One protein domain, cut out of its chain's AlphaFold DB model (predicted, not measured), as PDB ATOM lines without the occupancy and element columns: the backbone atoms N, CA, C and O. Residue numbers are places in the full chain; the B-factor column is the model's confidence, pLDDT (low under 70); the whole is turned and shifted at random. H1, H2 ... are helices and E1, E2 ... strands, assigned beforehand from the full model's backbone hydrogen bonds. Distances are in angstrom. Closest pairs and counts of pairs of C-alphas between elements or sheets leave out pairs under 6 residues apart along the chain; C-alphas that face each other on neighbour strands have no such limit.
ATOM      1  N   ARG A  16      58.773 147.498 166.478       84.62
ATOM      2  CA  ARG A  16      60.156 148.012 166.509       84.62
ATOM      3  C   ARG A  16      60.786 147.920 167.896       84.62
ATOM      4  O   ARG A  16      61.973 147.640 168.034       84.62
ATOM      5  N   SER A  17      59.993 148.110 168.949       86.50
ATOM      6  CA  SER A  17      60.472 147.965 170.329       86.50
ATOM      7  C   SER A  17      60.727 146.496 170.699       86.50
ATOM      8  O   SER A  17      61.571 146.213 171.559       86.50
ATOM      9  N   GLN A  18      60.059 145.562 170.011       87.56
ATOM     10  CA  GLN A  18      60.199 144.113 170.190       87.56
ATOM     11  C   GLN A  18      61.391 143.527 169.436       87.56
ATOM     12  O   GLN A  18      61.910 142.491 169.857       87.56
ATOM     13  N   GLU A  19      61.841 144.182 168.362       91.38
ATOM     14  CA  GLU A  19      62.930 143.682 167.526       91.38
ATOM     15  C   GLU A  19      64.184 143.339 168.356       91.38
ATOM     16  O   GLU A  19      64.491 144.011 169.359       91.38
ATOM     17  N   PRO A  20      64.919 142.278 167.969       93.75
ATOM     18  CA  PRO A  20      66.215 141.973 168.556       93.75
ATOM     19  C   PRO A  20      67.151 143.182 168.488       93.75
ATOM     20  O   PRO A  20      67.111 143.970 167.542       93.75
ATOM     21  N   PHE A  21      68.010 143.335 169.494       95.44
ATOM     22  CA  PHE A  21      69.044 144.363 169.429       95.44
ATOM     23  C   PHE A  21      70.040 144.032 168.305       95.44
ATOM     24  O   PHE A  21      70.372 142.862 168.115       95.44
ATOM     25  N   PRO A  22      70.572 145.037 167.584       95.19
ATOM     26  CA  PRO A  22      71.573 144.822 166.534       95.19
ATOM     27  C   PRO A  22      72.976 144.506 167.095       95.19
ATOM     28  O   PRO A  22      73.965 144.546 166.369       95.19
ATOM     29  N   PHE A  23      73.074 144.233 168.394       95.75
ATOM     30  CA  PHE A  23      74.288 143.926 169.144       95.75
ATOM     31  C   PHE A  23      73.969 142.867 170.202       95.75
ATOM     32  O   PHE A  23      72.809 142.695 170.575       95.75
ATOM     33  N   ASN A  24      74.994 142.189 170.720       97.12
ATOM     34  CA  ASN A  24      74.850 141.228 171.808       97.12
ATOM     35  C   ASN A  24      74.740 141.958 173.166       97.12
ATOM     36  O   ASN A  24      75.727 142.555 173.605       97.12
ATOM     37  N   PRO A  25      73.594 141.912 173.874       97.56
ATOM     38  CA  PRO A  25      73.442 142.597 175.160       97.56
ATOM     39  C   PRO A  25      74.434 142.133 176.232       97.56
ATOM     40  O   PRO A  25      74.801 142.921 177.103       97.56
ATOM     41  N   ALA A  26      74.901 140.881 176.159       97.38
ATOM     42  CA  ALA A  26      75.856 140.320 177.112       97.38
ATOM     43  C   ALA A  26      77.269 140.928 177.000       97.38
ATOM     44  O   ALA A  26      78.047 140.833 177.946       97.38
ATOM     45  N   GLU A  27      77.603 141.572 175.877       97.06
ATOM     46  CA  GLU A  27      78.906 142.228 175.661       97.06
ATOM     47  C   GLU A  27      78.952 143.665 176.199       97.06
ATOM     48  O   GLU A  27      80.020 144.275 176.289       97.06
ATOM     49  N   ILE A  28      77.805 144.235 176.579       97.25
ATOM     50  CA  ILE A  28      77.739 145.603 177.086       97.25
ATOM     51  C   ILE A  28      78.187 145.631 178.553       97.25
ATOM     52  O   ILE A  28      77.507 145.127 179.443       97.25
ATOM     53  N   ALA A  29      79.319 146.289 178.815       95.62
ATOM     54  CA  ALA A  29      79.893 146.390 180.159       95.62
ATOM     55  C   ALA A  29      79.082 147.284 181.115       95.62
ATOM     56  O   ALA A  29      78.973 146.995 182.306       95.62
ATOM     57  N   ALA A  30      78.527 148.385 180.599       97.50
ATOM     58  CA  ALA A  30      77.701 149.310 181.366       97.50
ATOM     59  C   ALA A  30      76.709 150.068 180.477       97.50
ATOM     60  O   ALA A  30      76.981 150.363 179.300       97.50
ATOM     61  N   LEU A  31      75.586 150.428 181.087       98.44
ATOM     62  CA  LEU A  31      74.571 151.315 180.543       98.44
ATOM     63  C   LEU A  31      74.567 152.615 181.347       98.44
ATOM     64  O   LEU A  31      74.539 152.577 182.570       98.44
ATOM     65  N   PHE A  32      74.569 153.755 180.669       98.50
ATOM     66  CA  PHE A  32      74.314 155.051 181.291       98.50
ATOM     67  C   PHE A  32      72.965 155.573 180.815       98.50
ATOM     68  O   PHE A  32      72.676 155.490 179.623       98.50
ATOM     69  N   VAL A  33      72.162 156.089 181.737       98.62
ATOM     70  CA  VAL A  33      70.829 156.625 181.463       98.62
ATOM     71  C   VAL A  33      70.843 158.129 181.687       98.62
ATOM     72  O   VAL A  33      71.228 158.595 182.762       98.62
ATOM     73  N   THR A  34      70.426 158.876 180.670       98.25
ATOM     74  CA  THR A  34      70.390 160.339 180.699       98.25
ATOM     75  C   THR A  34      69.256 160.844 181.578       98.25
ATOM     76  O   THR A  34      69.473 161.709 182.422       98.25
ATOM     77  N   HIS A  35      68.043 160.312 181.421       97.88
ATOM     78  CA  HIS A  35      66.876 160.713 182.204       97.88
ATOM     79  C   HIS A  35      65.759 159.658 182.154       97.88
ATOM     80  O   HIS A  35      65.876 158.648 181.468       97.88
ATOM     81  N   SER A  36      64.684 159.870 182.917       97.56
ATOM     82  CA  SER A  36      63.680 158.839 183.216       97.56
ATOM     83  C   SER A  36      62.557 158.687 182.190       97.56
ATOM     84  O   SER A  36      61.632 157.914 182.436       97.56
ATOM     85  N   HIS A  37      62.571 159.408 181.066       97.50
ATOM     86  CA  HIS A  37      61.532 159.211 180.056       97.50
ATOM     87  C   HIS A  37      61.622 157.812 179.425       97.50
ATOM     88  O   HIS A  37      62.682 157.181 179.357       97.50
ATOM     89  N   ILE A  38      60.479 157.294 178.978       96.31
ATOM     90  CA  ILE A  38      60.345 155.918 178.480       96.31
ATOM     91  C   ILE A  38      61.015 155.710 177.116       96.31
ATOM     92  O   ILE A  38      61.479 154.610 176.815       96.31
ATOM     93  N   ASP A  39      61.165 156.754 176.314       95.69
ATOM     94  CA  ASP A  39      62.004 156.769 175.112       95.69
ATOM     95  C   ASP A  39      63.511 156.756 175.390       95.69
ATOM     96  O   ASP A  39      64.290 156.484 174.476       95.69
ATOM     97  N   HIS A  40      63.919 156.863 176.659       97.56
ATOM     98  CA  HIS A  40      65.299 156.646 177.103       97.56
ATOM     99  C   HIS A  40      65.472 155.386 177.965       97.56
ATOM    100  O   HIS A  40      66.563 154.817 178.004       97.56
ATOM    101  N   THR A  41      64.413 154.895 178.617       97.94
ATOM    102  CA  THR A  41      64.506 153.805 179.614       97.94
ATOM    103  C   THR A  41      63.655 152.572 179.321       97.94
ATOM    104  O   THR A  41      63.942 151.482 179.814       97.94
ATOM    105  N   GLY A  42      62.614 152.695 178.502       96.50
ATOM    106  CA  GLY A  42      61.564 151.687 178.379       96.50
ATOM    107  C   GLY A  42      61.951 150.366 177.702       96.50
ATOM    108  O   GLY A  42      61.148 149.439 177.695       96.50
ATOM    109  N   ARG A  43      63.171 150.219 177.161       97.31
ATOM    110  CA  ARG A  43      63.712 148.928 176.685       97.31
ATOM    111  C   ARG A  43      64.764 148.336 177.620       97.31
ATOM    112  O   ARG A  43      65.231 147.230 177.352       97.31
ATOM    113  N   ILE A  44      65.102 148.991 178.731       98.38
ATOM    114  CA  ILE A  44      66.063 148.470 179.712       98.38
ATOM    115  C   ILE A  44      65.654 147.085 180.248       98.38
ATOM    116  O   ILE A  44      66.505 146.193 180.254       98.38
ATOM    117  N   PRO A  45      64.385 146.819 180.624       98.25
ATOM    118  CA  PRO A  45      64.003 145.479 181.075       98.25
ATOM    119  C   PRO A  45      64.197 144.417 179.981       98.25
ATOM    120  O   PRO A  45      64.716 143.332 180.242       98.25
ATOM    121  N   LYS A  46      63.879 144.752 178.721       97.56
ATOM    122  CA  LYS A  46      64.149 143.882 177.564       97.56
ATOM    123  C   LYS A  46      65.649 143.625 177.394       97.56
ATOM    124  O   LYS A  46      66.049 142.494 177.152       97.56
ATOM    125  N   LEU A  47      66.486 144.650 177.552       98.25
ATOM    126  CA  LEU A  47      67.943 144.524 177.478       98.25
ATOM    127  C   LEU A  47      68.476 143.510 178.509       98.25
ATOM    128  O   LEU A  47      69.305 142.661 178.180       98.25
ATOM    129  N   VAL A  48      67.963 143.562 179.743       98.19
ATOM    130  CA  VAL A  48      68.306 142.619 180.821       98.19
ATOM    131  C   VAL A  48      67.811 141.207 180.510       98.19
ATOM    132  O   VAL A  48      68.571 140.239 180.649       98.19
ATOM    133  N   ARG A  49      66.563 141.082 180.042       97.50
ATOM    134  CA  ARG A  49      65.977 139.815 179.588       97.50
ATOM    135  C   ARG A  49      66.846 139.147 178.521       97.50
ATOM    136  O   ARG A  49      67.122 137.954 178.629       97.50
ATOM    137  N   ASP A  50      67.336 139.935 177.568       97.31
ATOM    138  CA  ASP A  50      68.114 139.476 176.414       97.31
ATOM    139  C   ASP A  50      69.603 139.225 176.728       97.31
ATOM    140  O   ASP A  50      70.368 138.856 175.841       97.31
ATOM    141  N   GLY A  51      70.030 139.382 177.987       97.62
ATOM    142  CA  GLY A  51      71.339 138.904 178.448       97.62
ATOM    143  C   GLY A  51      72.271 139.959 179.033       97.62
ATOM    144  O   GLY A  51      73.363 139.600 179.464       97.62
ATOM    145  N   PHE A  52      71.868 141.230 179.115       98.50
ATOM    146  CA  PHE A  52      72.684 142.246 179.781       98.50
ATOM    147  C   PHE A  52      72.846 141.956 181.278       98.50
ATOM    148  O   PHE A  52      71.882 141.635 181.976       98.50
ATOM    149  N   ARG A  53      74.084 142.057 181.770       97.69
ATOM    150  CA  ARG A  53      74.456 141.836 183.181       97.69
ATOM    151  C   ARG A  53      75.355 142.941 183.747       97.69
ATOM    152  O   ARG A  53      75.817 142.826 184.878       97.69
ATOM    153  N   GLY A  54      75.641 143.974 182.954       97.06
ATOM    154  CA  GLY A  54      76.451 145.112 183.378       97.06
ATOM    155  C   GLY A  54      75.717 146.012 184.373       97.06
ATOM    156  O   GLY A  54      74.543 145.814 184.676       97.06
ATOM    157  N   LYS A  55      76.415 147.036 184.867       98.06
ATOM    158  CA  LYS A  55      75.818 148.051 185.747       98.06
ATOM    159  C   LYS A  55      75.075 149.113 184.942       98.06
ATOM    160  O   LYS A  55      75.513 149.486 183.851       98.06
ATOM    161  N   ILE A  56      73.964 149.593 185.491       98.69
ATOM    162  CA  ILE A  56      73.191 150.714 184.952       98.69
ATOM    163  C   ILE A  56      73.464 151.932 185.830       98.69
ATOM    164  O   ILE A  56      73.298 151.855 187.041       98.69
ATOM    165  N   TYR A  57      73.884 153.043 185.239       98.62
ATOM    166  CA  TYR A  57      74.227 154.271 185.947       98.62
ATOM    167  C   TYR A  57      73.288 155.402 185.551       98.62
ATOM    168  O   TYR A  57      73.095 155.675 184.369       98.62
ATOM    169  N   SER A  58      72.750 156.105 186.540       98.50
ATOM    170  CA  SER A  58      72.007 157.353 186.346       98.50
ATOM    171  C   SER A  58      72.141 158.233 187.578       98.50
ATOM    172  O   SER A  58      72.745 157.831 188.570       98.50
ATOM    173  N   THR A  59      71.516 159.406 187.574       98.44
ATOM    174  CA  THR A  59      71.302 160.127 188.832       98.44
ATOM    175  C   THR A  59      70.332 159.349 189.737       98.44
ATOM    176  O   THR A  59      69.506 158.583 189.217       98.44
ATOM    177  N   PRO A  60      70.383 159.527 191.074       98.19
ATOM    178  CA  PRO A  60      69.417 158.903 191.977       98.19
ATOM    179  C   PRO A  60      67.955 159.234 191.627       98.19
ATOM    180  O   PRO A  60      67.177 158.292 191.499       98.19
ATOM    181  N   PRO A  61      67.573 160.500 191.331       97.81
ATOM    182  CA  PRO A  61      66.195 160.794 190.944       97.81
ATOM    183  C   PRO A  61      65.773 160.094 189.650       97.81
ATOM    184  O   PRO A  61      64.643 159.628 189.551       97.81
ATOM    185  N   THR A  62      66.668 159.968 188.662       98.25
ATOM    186  CA  THR A  62      66.361 159.211 187.442       98.25
ATOM    187  C   THR A  62      66.122 157.737 187.732       98.25
ATOM    188  O   THR A  62      65.199 157.177 187.149       98.25
ATOM    189  N   LYS A  63      66.888 157.109 188.632       98.31
ATOM    190  CA  LYS A  63      66.657 155.711 189.026       98.31
ATOM    191  C   LYS A  63      65.265 155.546 189.642       98.31
ATOM    192  O   LYS A  63      64.505 154.690 189.196       98.31
ATOM    193  N   ASP A  64      64.931 156.391 190.615       97.88
ATOM    194  CA  ASP A  64      63.665 156.305 191.349       97.88
ATOM    195  C   ASP A  64      62.462 156.560 190.431       97.88
ATOM    196  O   ASP A  64      61.491 155.804 190.434       97.88
ATOM    197  N   LEU A  65      62.547 157.584 189.575       97.94
ATOM    198  CA  LEU A  65      61.502 157.879 188.596       97.94
ATOM    199  C   LEU A  65      61.385 156.777 187.539       97.94
ATOM    200  O   LEU A  65      60.273 156.422 187.161       97.94
ATOM    201  N   SER A  66      62.501 156.206 187.078       98.19
ATOM    202  CA  SER A  66      62.472 155.131 186.077       98.19
ATOM    203  C   SER A  66      61.793 153.874 186.609       98.19
ATOM    204  O   SER A  66      61.097 153.220 185.843       98.19
ATOM    205  N   ALA A  67      61.933 153.547 187.899       97.81
ATOM    206  CA  ALA A  67      61.209 152.426 188.501       97.81
ATOM    207  C   ALA A  67      59.688 152.588 188.323       97.81
ATOM    208  O   ALA A  67      59.038 151.722 187.740       97.81
ATOM    209  N   LEU A  68      59.157 153.754 188.704       97.50
ATOM    210  CA  LEU A  68      57.733 154.075 188.569       97.50
ATOM    211  C   LEU A  68      57.277 154.103 187.104       97.50
ATOM    212  O   LEU A  68      56.219 153.576 186.766       97.50
ATOM    213  N   MET A  69      58.075 154.707 186.219       97.31
ATOM    214  CA  MET A  69      57.752 154.787 184.792       97.31
ATOM    215  C   MET A  69      57.734 153.409 184.128       97.31
ATOM    216  O   MET A  69      56.869 153.144 183.297       97.31
ATOM    217  N   LEU A  70      58.660 152.516 184.486       97.81
ATOM    218  CA  LEU A  70      58.727 151.163 183.929       97.81
ATOM    219  C   LEU A  70      57.545 150.295 184.374       97.81
ATOM    220  O   LEU A  70      57.019 149.539 183.554       97.81
ATOM    221  N   GLU A  71      57.120 150.423 185.633       97.25
ATOM    222  CA  GLU A  71      55.928 149.754 186.169       97.25
ATOM    223  C   GLU A  71      54.649 150.218 185.455       97.25
ATOM    224  O   GLU A  71      53.880 149.388 184.965       97.25
ATOM    225  N   ASP A  72      54.446 151.531 185.311       96.69
ATOM    226  CA  ASP A  72      53.288 152.071 184.584       96.69
ATOM    227  C   ASP A  72      53.307 151.659 183.099       96.69
ATOM    228  O   ASP A  72      52.311 151.166 182.559       96.69
ATOM    229  N   SER A  73      54.481 151.747 182.463       95.38
ATOM    230  CA  SER A  73      54.719 151.312 181.083       95.38
ATOM    231  C   SER A  73      54.355 149.839 180.874       95.38
ATOM    232  O   SER A  73      53.731 149.497 179.866       95.38
ATOM    233  N   LEU A  74      54.677 148.952 181.825       96.38
ATOM    234  CA  LEU A  74      54.267 147.545 181.758       96.38
ATOM    235  C   LEU A  74      52.741 147.409 181.728       96.38
ATOM    236  O   LEU A  74      52.205 146.698 180.878       96.38
ATOM    237  N   GLY A  75      52.033 148.137 182.593       95.88
ATOM    238  CA  GLY A  75      50.571 148.126 182.619       95.88
ATOM    239  C   GLY A  75      49.943 148.614 181.307       95.88
ATOM    240  O   GLY A  75      48.925 148.072 180.865       95.88
ATOM    241  N   VAL A  76      50.541 149.615 180.652       94.31
ATOM    242  CA  VAL A  76      50.116 150.071 179.315       94.31
ATOM    243  C   VAL A  76      50.389 148.995 178.260       94.31
ATOM    244  O   VAL A  76      49.489 148.679 177.475       94.31
ATOM    245  N   LEU A  77      51.579 148.381 178.275       93.69
ATOM    246  CA  LEU A  77      51.944 147.293 177.362       93.69
ATOM    247  C   LEU A  77      50.982 146.115 177.461       93.69
ATOM    248  O   LEU A  77      50.501 145.641 176.435       93.69
ATOM    249  N   GLU A  78      50.656 145.658 178.668       94.69
ATOM    250  CA  GLU A  78      49.743 144.532 178.880       94.69
ATOM    251  C   GLU A  78      48.334 144.823 178.352       94.69
ATOM    252  O   GLU A  78      47.714 143.975 177.700       94.69
ATOM    253  N   LYS A  79      47.821 146.038 178.592       93.94
ATOM    254  CA  LYS A  79      46.507 146.474 178.099       93.94
ATOM    255  C   LYS A  79      46.469 146.509 176.573       93.94
ATOM    256  O   LYS A  79      45.519 145.990 175.978       93.94
ATOM    257  N   GLU A  80      47.480 147.097 175.934       92.62
ATOM    258  CA  GLU A  80      47.557 147.152 174.473       92.62
ATOM    259  C   GLU A  80      47.761 145.769 173.854       92.62
ATOM    260  O   GLU A  80      47.030 145.398 172.933       92.62
ATOM    261  N   ALA A  81      48.689 144.979 174.392       91.38
ATOM    262  CA  ALA A  81      48.963 143.623 173.937       91.38
ATOM    263  C   ALA A  81      47.704 142.749 174.012       91.38
ATOM    264  O   ALA A  81      47.368 142.058 173.051       91.38
ATOM    265  N   LYS A  82      46.921 142.858 175.093       92.88
ATOM    266  CA  LYS A  82      45.627 142.174 175.219       92.88
ATOM    267  C   LYS A  82      44.605 142.655 174.186       92.88
ATOM    268  O   LYS A  82      43.893 141.833 173.609       92.88
ATOM    269  N   ARG A  83      44.518 143.968 173.944       92.56
ATOM    270  CA  ARG A  83      43.588 144.561 172.965       92.56
ATOM    271  C   ARG A  83      43.898 144.115 171.535       92.56
ATOM    272  O   ARG A  83      42.971 143.870 170.766       92.56
ATOM    273  N   HIS A  84      45.179 144.005 171.197       89.56
ATOM    274  CA  HIS A  84      45.653 143.717 169.843       89.56
ATOM    275  C   HIS A  84      46.117 142.267 169.630       89.56
ATOM    276  O   HIS A  84      46.460 141.909 168.509       89.56
ATOM    277  N   LYS A  85      46.043 141.414 170.665       89.25
ATOM    278  CA  LYS A  85      46.502 140.011 170.666       89.25
ATOM    279  C   LYS A  85      47.984 139.868 170.301       89.25
ATOM    280  O   LYS A  85      48.356 139.028 169.487       89.25
ATOM    281  N   GLU A  86      48.815 140.696 170.916       88.12
ATOM    282  CA  GLU A  86      50.263 140.723 170.713       88.12
ATOM    283  C   GLU A  86      51.018 140.226 171.942       88.12
ATOM    284  O   GLU A  86      50.457 140.090 173.029       88.12
ATOM    285  N   ASN A  87      52.310 139.965 171.762       87.62
ATOM    286  CA  ASN A  87      53.205 139.622 172.857       87.62
ATOM    287  C   ASN A  87      53.832 140.887 173.451       87.62
ATOM    288  O   ASN A  87      54.143 141.833 172.729       87.62
ATOM    289  N   ILE A  88      54.082 140.860 174.758       91.25
ATOM    290  CA  ILE A  88      54.921 141.851 175.439       91.25
ATOM    291  C   ILE A  88      56.392 141.425 175.396       91.25
ATOM    292  O   ILE A  88      56.729 140.237 175.366       91.25
ATOM    293  N   PHE A  89      57.288 142.406 175.403       90.69
ATOM    294  CA  PHE A  89      58.726 142.182 175.231       90.69
ATOM    295  C   PHE A  89      59.516 142.199 176.551       90.69
ATOM    296  O   PHE A  89      60.671 141.776 176.562       90.69
ATOM    297  N   TYR A  90      58.890 142.553 177.673       94.88
ATOM    298  CA  TYR A  90      59.428 142.357 179.022       94.88
ATOM    299  C   TYR A  90      58.301 142.141 180.045       94.88
ATOM    300  O   TYR A  90      57.132 142.357 179.738       94.88
ATOM    301  N   SER A  91      58.668 141.693 181.242       96.56
ATOM    302  CA  SER A  91      57.800 141.372 182.379       96.56
ATOM    303  C   SER A  91      58.218 142.136 183.638       96.56
ATOM    304  O   SER A  91      59.293 142.733 183.681       96.56
ATOM    305  N   GLU A  92      57.416 142.060 184.699       97.44
ATOM    306  CA  GLU A  92      57.749 142.632 186.013       97.44
ATOM    307  C   GLU A  92      59.096 142.114 186.548       97.44
ATOM    308  O   GLU A  92      59.939 142.891 186.986       97.44
ATOM    309  N   SER A  93      59.369 140.814 186.389       98.12
ATOM    310  CA  SER A  93      60.648 140.218 186.801       98.12
ATOM    311  C   SER A  93      61.860 140.793 186.057       98.12
ATOM    312  O   SER A  93      62.972 140.820 186.585       98.12
ATOM    313  N   ASP A  94      61.667 141.276 184.827       98.31
ATOM    314  CA  ASP A  94      62.721 141.938 184.058       98.31
ATOM    315  C   ASP A  94      62.997 143.347 184.595       98.31
ATOM    316  O   ASP A  94      64.153 143.773 184.623       98.31
ATOM    317  N   ILE A  95      61.957 144.044 185.066       98.31
ATOM    318  CA  ILE A  95      62.075 145.351 185.724       98.31
ATOM    319  C   ILE A  95      62.831 145.195 187.042       98.31
ATOM    320  O   ILE A  95      63.811 145.904 187.259       98.31
ATOM    321  N   SER A  96      62.446 144.237 187.892       98.44
ATOM    322  CA  SER A  96      63.132 144.006 189.171       98.44
ATOM    323  C   SER A  96      64.624 143.738 188.962       98.44
ATOM    324  O   SER A  96      65.464 144.381 189.588       98.44
ATOM    325  N   ARG A  97      64.970 142.877 187.992       98.44
ATOM    326  CA  ARG A  97      66.371 142.600 187.635       98.44
ATOM    327  C   ARG A  97      67.102 143.826 187.092       98.44
ATOM    328  O   ARG A  97      68.280 144.009 187.386       98.44
ATOM    329  N   ALA A  98      66.436 144.673 186.308       98.50
ATOM    330  CA  ALA A  98      67.023 145.936 185.866       98.50
ATOM    331  C   ALA A  98      67.352 146.850 187.053       98.50
ATOM    332  O   ALA A  98      68.454 147.390 187.114       98.50
ATOM    333  N   LEU A  99      66.439 146.983 188.016       98.31
ATOM    334  CA  LEU A  99      66.628 147.831 189.195       98.31
ATOM    335  C   LEU A  99      67.730 147.315 190.136       98.31
ATOM    336  O   LEU A  99      68.445 148.126 190.726       98.31
ATOM    337  N   GLU A 100      67.925 145.996 190.230       98.38
ATOM    338  CA  GLU A 100      69.045 145.374 190.961       98.38
ATOM    339  C   GLU A 100      70.417 145.726 190.360       98.38
ATOM    340  O   GLU A 100      71.405 145.887 191.081       98.38
ATOM    341  N   LEU A 101      70.487 145.877 189.034       98.38
ATOM    342  CA  LEU A 101      71.702 146.284 188.320       98.38
ATOM    343  C   LEU A 101      71.929 147.806 188.342       98.38
ATOM    344  O   LEU A 101      72.989 148.266 187.906       98.38
ATOM    345  N   TRP A 102      70.956 148.584 188.830       98.62
ATOM    346  CA  TRP A 102      70.921 150.039 188.709       98.62
ATOM    347  C   TRP A 102      71.518 150.759 189.919       98.62
ATOM    348  O   TRP A 102      71.034 150.659 191.048       98.62
ATOM    349  N   GLU A 103      72.541 151.567 189.672       98.00
ATOM    350  CA  GLU A 103      73.245 152.390 190.648       98.00
ATOM    351  C   GLU A 103      73.002 153.883 190.382       98.00
ATOM    352  O   GLU A 103      73.207 154.391 189.279       98.00
ATOM    353  N   GLY A 104      72.553 154.588 191.422       97.31
ATOM    354  CA  GLY A 104      72.432 156.042 191.408       97.31
ATOM    355  C   GLY A 104      73.772 156.685 191.761       97.31
ATOM    356  O   GLY A 104      74.335 156.384 192.812       97.31
ATOM    357  N   ILE A 105      74.266 157.575 190.906       97.38
ATOM    358  CA  ILE A 105      75.511 158.323 191.102       97.38
ATOM    359  C   ILE A 105      75.233 159.821 191.077       97.38
ATOM    360  O   ILE A 105      74.436 160.314 190.278       97.38
ATOM    361  N   ASN A 106      75.875 160.563 191.974       97.19
ATOM    362  CA  ASN A 106      75.644 161.998 192.071       97.19
ATOM    363  C   ASN A 106      76.268 162.737 190.882       97.19
ATOM    364  O   ASN A 106      77.218 162.266 190.251       97.19
ATOM    365  N   TYR A 107      75.767 163.939 190.603       96.81
ATOM    366  CA  TYR A 107      76.429 164.824 189.650       96.81
ATOM    367  C   TYR A 107      77.895 165.034 190.030       96.81
ATOM    368  O   TYR A 107      78.249 165.101 191.207       96.81
ATOM    369  N   HIS A 108      78.747 165.133 189.011       96.19
ATOM    370  CA  HIS A 108      80.196 165.323 189.130       96.19
ATOM    371  C   HIS A 108      80.973 164.167 189.782       96.19
ATOM    372  O   HIS A 108      82.204 164.212 189.796       96.19
ATOM    373  N   GLN A 109      80.299 163.116 190.256       96.75
ATOM    374  CA  GLN A 109      80.945 161.898 190.733       96.75
ATOM    375  C   GLN A 109      81.523 161.110 189.550       96.75
ATOM    376  O   GLN A 109      80.821 160.820 188.582       96.75
ATOM    377  N   SER A 110      82.804 160.749 189.644       95.06
ATOM    378  CA  SER A 110      83.474 159.888 188.668       95.06
ATOM    379  C   SER A 110      83.103 158.422 188.863       95.06
ATOM    380  O   SER A 110      83.215 157.895 189.970       95.06
ATOM    381  N   VAL A 111      82.786 157.737 187.770       96.69
ATOM    382  CA  VAL A 111      82.692 156.274 187.715       96.69
ATOM    383  C   VAL A 111      83.654 155.748 186.666       96.69
ATOM    384  O   VAL A 111      83.683 156.238 185.542       96.69
ATOM    385  N   LYS A 112      84.437 154.728 187.020       96.19
ATOM    386  CA  LYS A 112      85.356 154.076 186.086       96.19
ATOM    387  C   LYS A 112      84.736 152.795 185.540       96.19
ATOM    388  O   LYS A 112      84.403 151.897 186.307       96.19
ATOM    389  N   VAL A 113      84.640 152.692 184.219       93.88
ATOM    390  CA  VAL A 113      84.172 151.496 183.508       93.88
ATOM    391  C   VAL A 113      85.248 151.084 182.509       93.88
ATOM    392  O   VAL A 113      85.380 151.652 181.425       93.88
ATOM    393  N   GLY A 114      86.063 150.100 182.892       91.88
ATOM    394  CA  GLY A 114      87.220 149.677 182.101       91.88
ATOM    395  C   GLY A 114      88.216 150.823 181.895       91.88
ATOM    396  O   GLY A 114      88.797 151.334 182.856       91.88
ATOM    397  N   ALA A 115      88.418 151.217 180.636       91.81
ATOM    398  CA  ALA A 115      89.318 152.306 180.248       91.81
ATOM    399  C   ALA A 115      88.666 153.702 180.273       91.81
ATOM    400  O   ALA A 115      89.367 154.690 180.062       91.81
ATOM    401  N   PHE A 116      87.354 153.783 180.512       92.69
ATOM    402  CA  PHE A 116      86.598 155.033 180.500       92.69
ATOM    403  C   PHE A 116      86.339 155.535 181.919       92.69
ATOM    404  O   PHE A 116      86.016 154.754 182.816       92.69
ATOM    405  N   GLU A 117      86.423 156.846 182.103       96.94
ATOM    406  CA  GLU A 117      85.849 157.560 183.242       96.94
ATOM    407  C   GLU A 117      84.584 158.287 182.777       96.94
ATOM    408  O   GLU A 117      84.591 158.929 181.728       96.94
ATOM    409  N   ALA A 118      83.499 158.175 183.540       97.62
ATOM    410  CA  ALA A 118      82.223 158.809 183.252       97.62
ATOM    411  C   ALA A 118      81.797 159.752 184.386       97.62
ATOM    412  O   ALA A 118      82.006 159.437 185.560       97.62
ATOM    413  N   LYS A 119      81.179 160.887 184.039       97.75
ATOM    414  CA  LYS A 119      80.595 161.863 184.979       97.75
ATOM    415  C   LYS A 119      79.238 162.344 184.488       97.75
ATOM    416  O   LYS A 119      79.064 162.599 183.299       97.75
ATOM    417  N   LEU A 120      78.307 162.539 185.418       97.88
ATOM    418  CA  LEU A 120      77.005 163.144 185.135       97.88
ATOM    419  C   LEU A 120      77.047 164.660 185.365       97.88
ATOM    420  O   LEU A 120      77.602 165.128 186.364       97.88
ATOM    421  N   ARG A 121      76.429 165.426 184.465       96.00
ATOM    422  CA  ARG A 121      76.197 166.878 184.571       96.00
ATOM    423  C   ARG A 121      74.713 167.151 184.404       96.00
ATOM    424  O   ARG A 121      74.105 166.504 183.568       96.00
ATOM    425  N   ASP A 122      74.137 168.097 185.138       93.38
ATOM    426  CA  ASP A 122      72.718 168.442 184.963       93.38
ATOM    427  C   ASP A 122      72.450 168.914 183.523       93.38
ATOM    428  O   ASP A 122      73.165 169.774 183.008       93.38
ATOM    429  N   SER A 123      71.437 168.339 182.868       92.50
ATOM    430  CA  SER A 123      71.021 168.720 181.509       92.50
ATOM    431  C   SER A 123      69.914 169.779 181.478       92.50
ATOM    432  O   SER A 123      69.534 170.266 180.415       92.50
ATOM    433  N   GLY A 124      69.332 170.127 182.628       89.62
ATOM    434  CA  GLY A 124      68.270 171.130 182.710       89.62
ATOM    435  C   GLY A 124      66.874 170.637 182.295       89.62
ATOM    436  O   GLY A 124      65.909 171.336 182.578       89.62
ATOM    437  N   HIS A 125      66.737 169.437 181.719       91.00
ATOM    438  CA  HIS A 125      65.493 168.948 181.109       91.00
ATOM    439  C   HIS A 125      64.391 168.547 182.106       91.00
ATOM    440  O   HIS A 125      63.341 169.185 182.144       91.00
ATOM    441  N   ILE A 126      64.636 167.544 182.954       92.44
ATOM    442  CA  ILE A 126      63.713 167.096 184.015       92.44
ATOM    443  C   ILE A 126      64.471 166.852 185.327       92.44
ATOM    444  O   ILE A 126      65.691 167.031 185.397       92.44
ATOM    445  N   LEU A 127      63.768 166.487 186.403       93.12
ATOM    446  CA  LEU A 127      64.411 166.141 187.672       93.12
ATOM    447  C   LEU A 127      65.368 164.953 187.476       93.12
ATOM    448  O   LEU A 127      64.965 163.884 187.028       93.12
ATOM    449  N   GLY A 128      66.641 165.153 187.818       93.44
ATOM    450  CA  GLY A 128      67.686 164.138 187.655       93.44
ATOM    451  C   GLY A 128      68.243 163.987 186.235       93.44
ATOM    452  O   GLY A 128      69.122 163.152 186.041       93.44
ATOM    453  N   SER A 129      67.775 164.762 185.253       95.88
ATOM    454  CA  SER A 129      68.266 164.639 183.879       95.88
ATOM    455  C   SER A 129      69.742 165.023 183.759       95.88
ATOM    456  O   SER A 129      70.174 166.050 184.286       95.88
ATOM    457  N   ALA A 130      70.508 164.215 183.032       96.88
ATOM    458  CA  ALA A 130      71.949 164.341 182.956       96.88
ATOM    459  C   ALA A 130      72.498 164.266 181.529       96.88
ATOM    460  O   ALA A 130      72.174 163.361 180.762       96.88
ATOM    461  N   MET A 131      73.434 165.168 181.236       97.56
ATOM    462  CA  MET A 131      74.452 164.945 180.219       97.56
ATOM    463  C   MET A 131      75.515 164.006 180.796       97.56
ATOM    464  O   MET A 131      75.861 164.096 181.978       97.56
ATOM    465  N   ILE A 132      76.070 163.134 179.961       97.88
ATOM    466  CA  ILE A 132      77.085 162.165 180.372       97.88
ATOM    467  C   ILE A 132      78.398 162.496 179.668       97.88
ATOM    468  O   ILE A 132      78.497 162.444 178.441       97.88
ATOM    469  N   GLU A 133      79.410 162.834 180.457       97.75
ATOM    470  CA  GLU A 133      80.777 163.049 179.994       97.75
ATOM    471  C   GLU A 133      81.551 161.737 180.104       97.75
ATOM    472  O   GLU A 133      81.635 161.176 181.192       97.75
ATOM    473  N   PHE A 134      82.149 161.280 179.009       97.31
ATOM    474  CA  PHE A 134      83.066 160.144 178.962       97.31
ATOM    475  C   PHE A 134      84.471 160.618 178.617       97.31
ATOM    476  O   PHE A 134      84.657 161.366 177.656       97.31
ATOM    477  N   GLU A 135      85.469 160.133 179.346       97.00
ATOM    478  CA  GLU A 135      86.878 160.411 179.096       97.00
ATOM    479  C   GLU A 135      87.679 159.109 178.990       97.00
ATOM    480  O   GLU A 135      87.581 158.234 179.850       97.00
ATOM    481  N   ALA A 136      88.464 158.964 177.920       95.12
ATOM    482  CA  ALA A 136      89.397 157.853 177.735       95.12
ATOM    483  C   ALA A 136      90.545 158.248 176.803       95.12
ATOM    484  O   ALA A 136      90.330 158.860 175.755       95.12
ATOM    485  N   GLY A 137      91.776 157.884 177.172       92.31
ATOM    486  CA  GLY A 137      92.962 158.119 176.337       92.31
ATOM    487  C   GLY A 137      93.168 159.590 175.949       92.31
ATOM    488  O   GLY A 137      93.553 159.870 174.817       92.31
ATOM    489  N   GLY A 138      92.841 160.526 176.849       92.69
ATOM    490  CA  GLY A 138      92.940 161.972 176.608       92.69
ATOM    491  C   GLY A 138      91.860 162.553 175.686       92.69
ATOM    492  O   GLY A 138      91.925 163.731 175.345       92.69
ATOM    493  N   LYS A 139      90.868 161.755 175.270       95.94
ATOM    494  CA  LYS A 139      89.702 162.218 174.508       95.94
ATOM    495  C   LYS A 139      88.484 162.303 175.411       95.94
ATOM    496  O   LYS A 139      88.290 161.443 176.267       95.94
ATOM    497  N   LYS A 140      87.643 163.303 175.155       96.56
ATOM    498  CA  LYS A 140      86.382 163.526 175.861       96.56
ATOM    499  C   LYS A 140      85.212 163.522 174.885       96.56
ATOM    500  O   LYS A 140      85.280 164.174 173.847       96.56
ATOM    501  N   ILE A 141      84.156 162.795 175.230       96.75
ATOM    502  CA  ILE A 141      82.883 162.741 174.504       96.75
ATOM    503  C   ILE A 141      81.784 163.129 175.484       96.75
ATOM    504  O   ILE A 141      81.783 162.660 176.619       96.75
ATOM    505  N   VAL A 142      80.845 163.966 175.052       97.38
ATOM    506  CA  VAL A 142      79.669 164.324 175.849       97.38
ATOM    507  C   VAL A 142      78.425 163.888 175.097       97.38
ATOM    508  O   VAL A 142      78.268 164.215 173.923       97.38
ATOM    509  N   VAL A 143      77.550 163.155 175.779       97.81
ATOM    510  CA  VAL A 143      76.201 162.852 175.299       97.81
ATOM    511  C   VAL A 143      75.236 163.720 176.086       97.81
ATOM    512  O   VAL A 143      75.171 163.611 177.308       97.81
ATOM    513  N   SER A 144      74.525 164.615 175.402       96.19
ATOM    514  CA  SER A 144      73.670 165.606 176.061       96.19
ATOM    515  C   SER A 144      72.416 165.001 176.692       96.19
ATOM    516  O   SER A 144      71.910 165.538 177.673       96.19
TER     517      SER A 144
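This is residues 16 to 144 of the 159 residues of a protein of Candidatus Giovannonibacteria bacterium GW2011_GWA2_53_7 (UniProt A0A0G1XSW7). A twisted sheet of four antiparallel strands, E4 E5 E6 E7, makes one end of an elongated body; next to it is a small parallel sheet, E1 E2 E3, and from that sheet the long helix H3 runs away to make the other end. H4 folds back along part of H3, and the short helices H1 and H2 pack on H3 and H4. The printed part has 129 residues, with four named helices and seven named strands in the order E1 H1 H2 E2 H3 H4 E3 E4 E5 E6 E7, and its class is mixed, helices and strands. It is compact, with a radius of gyration of the C-alphas of 15.3 A, and spans 51 by 31 by 24 A.

The larger sheet holds E4, residues 110 to 113, E5, residues 116 to 122 and 19.8 A long, E6, residues 130 to 136 and 19.3 A, and E7, residues 139 to 143 and 13.5 A, ending at C-alpha 143 (76.201, 162.852, 175.299). The smaller holds E1, residues 30 to 32, beginning at C-alpha 30 (77.701, 149.310, 181.366), E2, residues 55 to 58, and E3, residues 102 to 104. The helices are H1, residues 38 to 41, H2, residues 44 to 49, H3, residues 60 to 84 and 35.9 A, ending at C-alpha 84 (45.653, 143.717, 169.843), and H4, residues 92 to 100 and 12.6 A.

E4 E5 E6 E7 form a meander, each strand the antiparallel neighbour of the one before, only just strongly twisted, with C-alphas up to 4.4 A off the best plane. N 111 and O 118 of E4 and E5 are 2.9 A apart, N 119 and O 133 of E5 and E6 2.9 A, and N 134 and O 141 of E6 and E7 2.8 A, within hydrogen-bond range. The closest C-alphas of E1 and E4 are Ala 30 and Val 113, 7.2 A. In the parallel sheet N 31 and O 55 are 2.9 A apart, N 103 and O 56 2.8 A. E1, H1 H2, E2 and E2, H3 H4, E3 are strand-helix-strand units, parallel neighbours joined through helices, with right-handed crossovers. H3, on one face, makes two layers with this sheet and stands up from it at 46 degrees; H4 only grazes it. H3 and H4 form a helical hairpin and touch at Leu 70 and Ile 95, closest C-alphas 6.9 A, a shallow tilt of 15 degrees, opposite ways. H1 touches H3, closest C-alphas Thr 41 and Ser 66, 6.9 A. H2 touches H4, closest C-alphas Pro 45 and Asp 94, 4.8 A, about perpendicular at 74 degrees. Every O i to N i+4 pair is within hydrogen-bond range in H2 and H4, 20 of 21 in H3; H1 is too short for one.

The C-alphas farthest apart, of Arg 83 and Gly 138, are 52.5 A apart. The printed part has no cut and no long link; residues 16 to 29 hold no named element. Mean pLDDT of the printed part is 95.9, and no printed residue is under 70.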